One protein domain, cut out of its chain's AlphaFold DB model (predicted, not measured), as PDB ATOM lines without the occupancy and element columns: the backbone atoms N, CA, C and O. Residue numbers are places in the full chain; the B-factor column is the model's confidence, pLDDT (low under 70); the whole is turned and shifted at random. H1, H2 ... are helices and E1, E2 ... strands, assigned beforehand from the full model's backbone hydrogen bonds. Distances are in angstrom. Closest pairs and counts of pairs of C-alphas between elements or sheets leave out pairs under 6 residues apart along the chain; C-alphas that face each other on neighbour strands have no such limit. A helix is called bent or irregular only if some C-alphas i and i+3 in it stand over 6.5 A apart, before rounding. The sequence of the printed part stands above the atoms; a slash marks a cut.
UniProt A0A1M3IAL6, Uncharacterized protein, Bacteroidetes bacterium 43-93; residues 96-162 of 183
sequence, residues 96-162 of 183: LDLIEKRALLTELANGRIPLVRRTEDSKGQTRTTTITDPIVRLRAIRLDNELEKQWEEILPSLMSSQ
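What this domain is: This is residues 96 to 162 of the 183 residues of an uncharacterized protein of Bacteroidetes bacterium 43-93 (UniProt A0A1M3IAL6). A long helix, H2, and a two-stranded hairpin, E1 and E2, follow each other along one long rod, and a shorter helix, H1, packs on the hairpin-side part of H2. The far part of H2 and the last residues, 149 to 162, stick out at one end of the rod, and the turn of the hairpin makes the other end. The printed part has 67 residues, with two named helices and two named strands in the order H1, E1, E2, H2, and the class is mixed, helices and strands. It is extended, with a radius of gyration of the C-alphas of 18.2 A and spans of 66 by 18 by 17 A.

How they stand to each other: E1, residues 115 to 120, and E2, residues 126 to 131, form a hairpin, antiparallel at 150 degrees between their directions. N 117 and O 129 are within hydrogen-bond range at 2.8 A, and so are N 127 and O 119 at 2.8 A. H2, residues 134 to 159, follows E2 after a tight link of 2 residues and is apart from E1. H1, residues 98 to 109, touches H2, which meets it with residues 136 to 144 alone; the closest C-alphas, of Ala 109 and Arg 137, are 4.4 A apart. The two helices run opposite ways at a shallow tilt of 31 degrees. H1 is apart from E2. In H1 every O i to N i+4 pair is within hydrogen-bond range, in H2 20 of 22.

Where its parts are: E1 begins at C-alpha 115, (19.622, -17.117, 48.155), and measures 16.2 A; E2 measures 15.2 A. H2 measures 38.0 A and ends at C-alpha 159, (-2.325, 2.247, 20.033). It has a kink of 28 degrees near residue 153 and is only just irregular, with C-alphas 153 and 156 6.7 A apart. H1 begins at C-alpha 98, (3.321, -9.486, 34.973), and measures 16.1 A.

The domain as a whole: The two C-alphas farthest apart, of Lys 123 and Gln 162, are 66.4 A apart. Residues 149 to 162, of which 149 to 159 belong to H2, stand free; the body without them spans 47 by 19 by 14 A. The printed part has no cut, and the three links are tight. The mean pLDDT of the printed part is 77.5, with residues 96, 151, 154 to 155 and 157 to 162 under 70.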
ATOM      1  N   LEU A  96       2.102 -16.139  38.273       66.31
ATOM      2  CA  LEU A  96       2.297 -14.774  38.770       66.31
ATOM      3  C   LEU A  96       1.891 -13.788  37.665       66.31
ATOM      4  O   LEU A  96       2.205 -14.025  36.481       66.31
ATOM      5  N   ASP A  97       1.249 -12.686  38.053       72.81
ATOM      6  CA  ASP A  97       0.939 -11.575  37.153       72.81
ATOM      7  C   ASP A  97       2.230 -10.889  36.664       72.81
ATOM      8  O   ASP A  97       3.312 -11.038  37.238       72.81
ATOM      9  N   LEU A  98       2.160 -10.157  35.555       72.69
ATOM     10  CA  LEU A  98       3.321  -9.486  34.973       72.69
ATOM     11  C   LEU A  98       3.901  -8.422  35.916       72.69
ATOM     12  O   LEU A  98       5.122  -8.294  36.009       72.69
ATOM     13  N   ILE A  99       3.038  -7.710  36.645       78.62
ATOM     14  CA  ILE A  99       3.446  -6.731  37.661       78.62
ATOM     15  C   ILE A  99       4.210  -7.434  38.788       78.62
ATOM     16  O   ILE A  99       5.298  -7.004  39.165       78.62
ATOM     17  N   GLU A 100       3.686  -8.560  39.270       79.38
ATOM     18  CA  GLU A 100       4.315  -9.362  40.322       79.38
ATOM     19  C   GLU A 100       5.660  -9.948  39.865       79.38
ATOM     20  O   GLU A 100       6.634  -9.953  40.617       79.38
ATOM     21  N   LYS A 101       5.761 -10.375  38.599       81.88
ATOM     22  CA  LYS A 101       7.022 -10.838  38.000       81.88
ATOM     23  C   LYS A 101       8.070  -9.735  37.938       81.88
ATOM     24  O   LYS A 101       9.216  -9.986  38.301       81.88
ATOM     25  N   ARG A 102       7.695  -8.525  37.510       82.38
ATOM     26  CA  ARG A 102       8.606  -7.369  37.503       82.38
ATOM     27  C   ARG A 102       9.042  -6.982  38.909       82.38
ATOM     28  O   ARG A 102      10.224  -6.723  39.119       82.38
ATOM     29  N   ALA A 103       8.125  -7.007  39.876       84.69
ATOM     30  CA  ALA A 103       8.453  -6.756  41.275       84.69
ATOM     31  C   ALA A 103       9.507  -7.754  41.788       84.69
ATOM     32  O   ALA A 103      10.551  -7.339  42.288       84.69
ATOM     33  N   LEU A 104       9.310  -9.056  41.556       83.31
ATOM     34  CA  LEU A 104      10.274 -10.095  41.943       83.31
ATOM     35  C   LEU A 104      11.619  -9.975  41.216       83.31
ATOM     36  O   LEU A 104      12.670 -10.131  41.839       83.31
ATOM     37  N   LEU A 105      11.618  -9.682  39.912       86.50
ATOM     38  CA  LEU A 105      12.854  -9.459  39.152       86.50
ATOM     39  C   LEU A 105      13.611  -8.227  39.660       86.50
ATOM     40  O   LEU A 105      14.832  -8.280  39.793       86.50
ATOM     41  N   THR A 106      12.897  -7.161  40.025       87.19
ATOM     42  CA  THR A 106      13.466  -5.946  40.624       87.19
ATOM     43  C   THR A 106      14.071  -6.240  41.996       87.19
ATOM     44  O   THR A 106      15.175  -5.790  42.310       87.19
ATOM     45  N   GLU A 107      13.390  -7.021  42.833       85.50
ATOM     46  CA  GLU A 107      13.913  -7.435  44.138       85.50
ATOM     47  C   GLU A 107      15.145  -8.343  44.012       85.50
ATOM     48  O   GLU A 107      16.122  -8.157  44.748       85.50
ATOM     49  N   LEU A 108      15.149  -9.262  43.039       84.69
ATOM     50  CA  LEU A 108      16.309 -10.088  42.693       84.69
ATOM     51  C   LEU A 108      17.474  -9.235  42.184       84.69
ATOM     52  O   LEU A 108      18.590  -9.390  42.674       84.69
ATOM     53  N   ALA A 109      17.238  -8.305  41.256       84.00
ATOM     54  CA  ALA A 109      18.258  -7.410  40.705       84.00
ATOM     55  C   ALA A 109      18.918  -6.547  41.795       84.00
ATOM     56  O   ALA A 109      20.149  -6.397  41.841       84.00
ATOM     57  N   ASN A 110      18.110  -6.060  42.738       84.25
ATOM     58  CA  ASN A 110      18.558  -5.294  43.897       84.25
ATOM     59  C   ASN A 110      19.228  -6.152  44.984       84.25
ATOM     60  O   ASN A 110      19.754  -5.603  45.948       84.25
ATOM     61  N   GLY A 111      19.229  -7.481  44.843       79.81
ATOM     62  CA  GLY A 111      19.826  -8.398  45.815       79.81
ATOM     63  C   GLY A 111      19.071  -8.465  47.143       79.81
ATOM     64  O   GLY A 111      19.651  -8.876  48.146       79.81
ATOM     65  N   ARG A 112      17.795  -8.054  47.161       82.38
ATOM     66  CA  ARG A 112      16.940  -8.057  48.360       82.38
ATOM     67  C   ARG A 112      16.395  -9.442  48.690       82.38
ATOM     68  O   ARG A 112      15.994  -9.666  49.826       82.38
ATOM     69  N   ILE A 113      16.410 -10.361  47.722       78.75
ATOM     70  CA  ILE A 113      16.028 -11.758  47.926       78.75
ATOM     71  C   ILE A 113      17.293 -12.571  48.251       78.75
ATOM     72  O   ILE A 113      18.119 -12.793  47.358       78.75
ATOM     73  N   PRO A 114      17.480 -13.004  49.513       74.00
ATOM     74  CA  PRO A 114      18.605 -13.847  49.892       74.00
ATOM     75  C   PRO A 114      18.486 -15.245  49.270       74.00
ATOM     76  O   PRO A 114      17.456 -15.903  49.407       74.00
ATOM     77  N   LEU A 115      19.553 -15.734  48.629       75.75
ATOM     78  CA  LEU A 115      19.622 -17.117  48.155       75.75
ATOM     79  C   LEU A 115      20.264 -17.993  49.224       75.75
ATOM     80  O   LEU A 115      21.284 -17.648  49.819       75.75
ATOM     81  N   VAL A 116      19.668 -19.157  49.448       81.38
ATOM     82  CA  VAL A 116      20.158 -20.128  50.419       81.38
ATOM     83  C   VAL A 116      21.000 -21.163  49.683       81.38
ATOM     84  O   VAL A 116      20.473 -21.958  48.906       81.38
ATOM     85  N   ARG A 117      22.313 -21.172  49.926       79.94
ATOM     86  CA  ARG A 117      23.228 -22.171  49.369       79.94
ATOM     87  C   ARG A 117      23.581 -23.192  50.441       79.94
ATOM     88  O   ARG A 117      24.138 -22.852  51.484       79.94
ATOM     89  N   ARG A 118      23.269 -24.458  50.167       79.56
ATOM     90  CA  ARG A 118      23.758 -25.585  50.963       79.56
ATOM     91  C   ARG A 118      25.109 -26.011  50.410       79.56
ATOM     92  O   ARG A 118      25.221 -26.323  49.228       79.56
ATOM     93  N   THR A 119      26.122 -25.986  51.257       78.56
ATOM     94  CA  THR A 119      27.467 -26.475  50.955       78.56
ATOM     95  C   THR A 119      27.830 -27.529  51.980       78.56
ATOM     96  O   THR A 119      27.652 -27.312  53.177       78.56
ATOM     97  N   GLU A 120      28.322 -28.668  51.515       80.12
ATOM     98  CA  GLU A 120      28.877 -29.693  52.388       80.12
ATOM     99  C   GLU A 120      30.357 -29.406  52.623       80.12
ATOM    100  O   GLU A 120      31.129 -29.235  51.679       80.12
ATOM    101  N   ASP A 121      30.742 -29.318  53.894       80.56
ATOM    102  CA  ASP A 121      32.149 -29.256  54.269       80.56
ATOM    103  C   ASP A 121      32.821 -30.613  54.017       80.56
ATOM    104  O   ASP A 121      32.177 -31.662  54.011       80.56
ATOM    105  N   SER A 122      34.154 -30.621  53.946       78.81
ATOM    106  CA  SER A 122      34.990 -31.828  53.816       78.81
ATOM    107  C   SER A 122      34.795 -32.886  54.916       78.81
ATOM    108  O   SER A 122      35.326 -33.988  54.812       78.81
ATOM    109  N   LYS A 123      34.024 -32.574  55.966       81.31
ATOM    110  CA  LYS A 123      33.634 -33.474  57.062       81.31
ATOM    111  C   LYS A 123      32.191 -33.997  56.949       81.31
ATOM    112  O   LYS A 123      31.693 -34.580  57.907       81.31
ATOM    113  N   GLY A 124      31.499 -33.747  55.835       75.75
ATOM    114  CA  GLY A 124      30.119 -34.191  55.598       75.75
ATOM    115  C   GLY A 124      29.041 -33.402  56.355       75.75
ATOM    116  O   GLY A 124      27.884 -33.809  56.375       75.75
ATOM    117  N   GLN A 125      29.390 -32.277  56.990       77.44
ATOM    118  CA  GLN A 125      28.401 -31.387  57.604       77.44
ATOM    119  C   GLN A 125      27.839 -30.415  56.566       77.44
ATOM    120  O   GLN A 125      28.586 -29.696  55.902       77.44
ATOM    121  N   THR A 126      26.513 -30.362  56.461       77.44
ATOM    122  CA  THR A 126      25.799 -29.410  55.609       77.44
ATOM    123  C   THR A 126      25.758 -28.044  56.287       77.44
ATOM    124  O   THR A 126      25.095 -27.851  57.306       77.44
ATOM    125  N   ARG A 127      26.445 -27.063  55.703       74.62
ATOM    126  CA  ARG A 127      26.330 -25.654  56.084       74.62
ATOM    127  C   ARG A 127      25.375 -24.948  55.142       74.62
ATOM    128  O   ARG A 127      25.459 -25.076  53.923       74.62
ATOM    129  N   THR A 128      24.459 -24.190  55.728       78.50
ATOM    130  CA  THR A 128      23.530 -23.342  54.987       78.50
ATOM    131  C   THR A 128      24.045 -21.914  55.066       78.50
ATOM    132  O   THR A 128      24.106 -21.345  56.152       78.50
ATOM    133  N   THR A 129      24.458 -21.351  53.933       77.25
ATOM    134  CA  THR A 129      24.932 -19.966  53.845       77.25
ATOM    135  C   THR A 129      23.969 -19.138  53.015       77.25
ATOM    136  O   THR A 129      23.474 -19.579  51.976       77.25
ATOM    137  N   THR A 130      23.693 -17.932  53.495       76.00
ATOM    138  CA  THR A 130      22.898 -16.955  52.761       76.00
ATOM    139  C   THR A 130      23.830 -16.146  51.874       76.00
ATOM    140  O   THR A 130      24.756 -15.511  52.374       76.00
ATOM    141  N   ILE A 131      23.617 -16.191  50.563       76.88
ATOM    142  CA  ILE A 131      24.474 -15.540  49.573       76.88
ATOM    143  C   ILE A 131      23.606 -14.689  48.652       76.88
ATOM    144  O   ILE A 131      22.495 -15.068  48.285       76.88
ATOM    145  N   THR A 132      24.134 -13.544  48.236       75.06
ATOM    146  CA  THR A 132      23.590 -12.785  47.111       75.06
ATOM    147  C   THR A 132      24.398 -13.148  45.865       75.06
ATOM    148  O   THR A 132      25.534 -12.704  45.717       75.06
ATOM    149  N   ASP A 133      23.851 -13.994  44.990       79.25
ATOM    150  CA  ASP A 133      24.577 -14.468  43.806       79.25
ATOM    151  C   ASP A 133      24.584 -13.392  42.694       79.25
ATOM    152  O   ASP A 133      23.516 -13.046  42.171       79.25
ATOM    153  N   PRO A 134      25.755 -12.854  42.297       81.50
ATOM    154  CA  PRO A 134      25.842 -11.841  41.246       81.50
ATOM    155  C   PRO A 134      25.335 -12.341  39.884       81.50
ATOM    156  O   PRO A 134      24.805 -11.544  39.109       81.50
ATOM    157  N   ILE A 135      25.429 -13.643  39.593       84.62
ATOM    158  CA  ILE A 135      24.945 -14.226  38.332       84.62
ATOM    159  C   ILE A 135      23.419 -14.170  38.280       84.62
ATOM    160  O   ILE A 135      22.842 -13.803  37.255       84.62
ATOM    161  N   VAL A 136      22.754 -14.485  39.394       82.12
ATOM    162  CA  VAL A 136      21.289 -14.424  39.496       82.12
ATOM    163  C   VAL A 136      20.798 -12.986  39.324       82.12
ATOM    164  O   VAL A 136      19.823 -12.759  38.608       82.12
ATOM    165  N   ARG A 137      21.515 -12.003  39.883       83.50
ATOM    166  CA  ARG A 137      21.202 -10.574  39.717       83.50
ATOM    167  C   ARG A 137      21.306 -10.122  38.264       83.50
ATOM    168  O   ARG A 137      20.371  -9.525  37.739       83.50
ATOM    169  N   LEU A 138      22.417 -10.442  37.596       85.56
ATOM    170  CA  LEU A 138      22.618 -10.105  36.182       85.56
ATOM    171  C   LEU A 138      21.563 -10.766  35.291       85.56
ATOM    172  O   LEU A 138      21.078 -10.160  34.335       85.56
ATOM    173  N   ARG A 139      21.170 -11.999  35.624       87.50
ATOM    174  CA  ARG A 139      20.110 -12.709  34.909       87.50
ATOM    175  C   ARG A 139      18.745 -12.053  35.111       87.50
ATOM    176  O   ARG A 139      18.005 -11.944  34.139       87.50
ATOM    177  N   ALA A 140      18.433 -11.595  36.322       86.81
ATOM    178  CA  ALA A 140      17.191 -10.884  36.612       86.81
ATOM    179  C   ALA A 140      17.094  -9.563  35.831       86.81
ATOM    180  O   ALA A 140      16.087  -9.335  35.173       86.81
ATOM    181  N   ILE A 141      18.170  -8.765  35.806       86.25
ATOM    182  CA  ILE A 141      18.246  -7.519  35.016       86.25
ATOM    183  C   ILE A 141      18.039  -7.803  33.526       86.25
ATOM    184  O   ILE A 141      17.278  -7.121  32.850       86.25
ATOM    185  N   ARG A 142      18.692  -8.845  32.998       89.44
ATOM    186  CA  ARG A 142      18.546  -9.212  31.585       89.44
ATOM    187  C   ARG A 142      17.108  -9.606  31.236       89.44
ATOM    188  O   ARG A 142      16.638  -9.241  30.166       89.44
ATOM    189  N   LEU A 143      16.437 -10.358  32.109       87.88
ATOM    190  CA  LEU A 143      15.042 -10.760  31.910       87.88
ATOM    191  C   LEU A 143      14.076  -9.574  32.027       87.88
ATOM    192  O   LEU A 143      13.093  -9.534  31.296       87.88
ATOM    193  N   ASP A 144      14.362  -8.616  32.908       87.31
ATOM    194  CA  ASP A 144      13.556  -7.402  33.057       87.31
ATOM    195  C   ASP A 144      13.639  -6.503  31.809       87.31
ATOM    196  O   ASP A 144      12.609  -6.120  31.253       87.31
ATOM    197  N   ASN A 145      14.850  -6.302  31.275       87.69
ATOM    198  CA  ASN A 145      15.070  -5.571  30.021       87.69
ATOM    199  C   ASN A 145      14.406  -6.257  28.812       87.69
ATOM    200  O   ASN A 145      13.934  -5.597  27.891       87.69
ATOM    201  N   GLU A 146      14.382  -7.592  28.786       87.50
ATOM    202  CA  GLU A 146      13.711  -8.349  27.722       87.50
ATOM    203  C   GLU A 146      12.189  -8.167  27.782       87.50
ATOM    204  O   GLU A 146      11.545  -7.968  26.752       87.50
ATOM    205  N   LEU A 147      11.613  -8.177  28.990       80.75
ATOM    206  CA  LEU A 147      10.197  -7.862  29.173       80.75
ATOM    207  C   LEU A 147       9.885  -6.437  28.707       80.75
ATOM    208  O   LEU A 147       8.851  -6.229  28.087       80.75
ATOM    209  N   GLU A 148      10.752  -5.464  28.986       80.94
ATOM    210  CA  GLU A 148      10.582  -4.077  28.538       80.94
ATOM    211  C   GLU A 148      10.542  -3.938  27.010       80.94
ATOM    212  O   GLU A 148       9.604  -3.338  26.488       80.94
ATOM    213  N   LYS A 149      11.456  -4.592  26.288       82.81
ATOM    214  CA  LYS A 149      11.465  -4.575  24.813       82.81
ATOM    215  C   LYS A 149      10.200  -5.157  24.191       82.81
ATOM    216  O   LYS A 149       9.655  -4.584  23.254       82.81
ATOM    217  N   GLN A 150       9.695  -6.265  24.736       76.56
ATOM    218  CA  GLN A 150       8.446  -6.864  24.251       76.56
ATOM    219  C   GLN A 150       7.264  -5.892  24.370       76.56
ATOM    220  O   GLN A 150       6.372  -5.897  23.526       76.56
ATOM    221  N   TRP A 151       7.252  -5.030  25.390       66.06
ATOM    222  CA  TRP A 151       6.230  -3.992  25.525       66.06
ATOM    223  C   TRP A 151       6.394  -2.869  24.503       66.06
ATOM    224  O   TRP A 151       5.396  -2.450  23.917       66.06
ATOM    225  N   GLU A 152       7.619  -2.406  24.259       74.88
ATOM    226  CA  GLU A 152       7.904  -1.375  23.253       74.88
ATOM    227  C   GLU A 152       7.472  -1.801  21.842       74.88
ATOM    228  O   GLU A 152       6.965  -0.981  21.080       74.88
ATOM    229  N   GLU A 153       7.586  -3.089  21.515       74.56
ATOM    230  CA  GLU A 153       7.158  -3.639  20.221       74.56
ATOM    231  C   GLU A 153       5.630  -3.765  20.086       74.56
ATOM    232  O   GLU A 153       5.080  -3.585  18.997       74.56
ATOM    233  N   ILE A 154       4.921  -4.060  21.179       67.94
ATOM    234  CA  ILE A 154       3.464  -4.283  21.167       67.94
ATOM    235  C   ILE A 154       2.687  -2.960  21.289       67.94
ATOM    236  O   ILE A 154       1.574  -2.843  20.765       67.94
ATOM    237  N   LEU A 155       3.262  -1.948  21.948       61.75
ATOM    238  CA  LEU A 155       2.633  -0.643  22.182       61.75
ATOM    239  C   LEU A 155       2.097   0.027  20.899       61.75
ATOM    240  O   LEU A 155       0.924   0.409  20.897       61.75
ATOM    241  N   PRO A 156       2.857   0.111  19.788       70.25
ATOM    242  CA  PRO A 156       2.358   0.686  18.538       70.25
ATOM    243  C   PRO A 156       1.130  -0.048  17.983       70.25
ATOM    244  O   PRO A 156       0.182   0.583  17.523       70.25
ATOM    245  N   SER A 157       1.106  -1.382  18.075       59.81
ATOM    246  CA  SER A 157      -0.007  -2.209  17.586       59.81
ATOM    247  C   SER A 157      -1.285  -2.022  18.417       59.81
ATOM    248  O   SER A 157      -2.389  -1.967  17.866       59.81
ATOM    249  N   LEU A 158      -1.146  -1.860  19.736       56.03
ATOM    250  CA  LEU A 158      -2.264  -1.563  20.636       56.03
ATOM    251  C   LEU A 158      -2.799  -0.137  20.449       56.03
ATOM    252  O   LEU A 158      -4.015   0.056  20.474       56.03
ATOM    253  N   MET A 159      -1.922   0.849  20.232       53.06
ATOM    254  CA  MET A 159      -2.325   2.247  20.033       53.06
ATOM    255  C   MET A 159      -2.980   2.483  18.668       53.06
ATOM    256  O   MET A 159      -3.997   3.167  18.610       53.06
ATOM    257  N   SER A 160      -2.522   1.822  17.598       56.66
ATOM    258  CA  SER A 160      -3.231   1.836  16.304       56.66
ATOM    259  C   SER A 160      -4.641   1.235  16.368       56.66
ATOM    260  O   SER A 160      -5.452   1.490  15.484       56.66
ATOM    261  N   SER A 161      -4.963   0.460  17.409       52.28
ATOM    262  CA  SER A 161      -6.301  -0.112  17.609       52.28
ATOM    263  C   SER A 161      -7.253   0.813  18.391       52.28
ATOM    264  O   SER A 161      -8.436   0.499  18.516       52.28
ATOM    265  N   GLN A 162      -6.766   1.939  18.935       47.38
ATOM    266  CA  GLN A 162      -7.555   2.893  19.733       47.38
ATOM    267  C   GLN A 162      -8.103   4.092  18.942       47.38
ATOM    268  O   GLN A 162      -8.975   4.790  19.461       47.38
TER     269      GLN A 162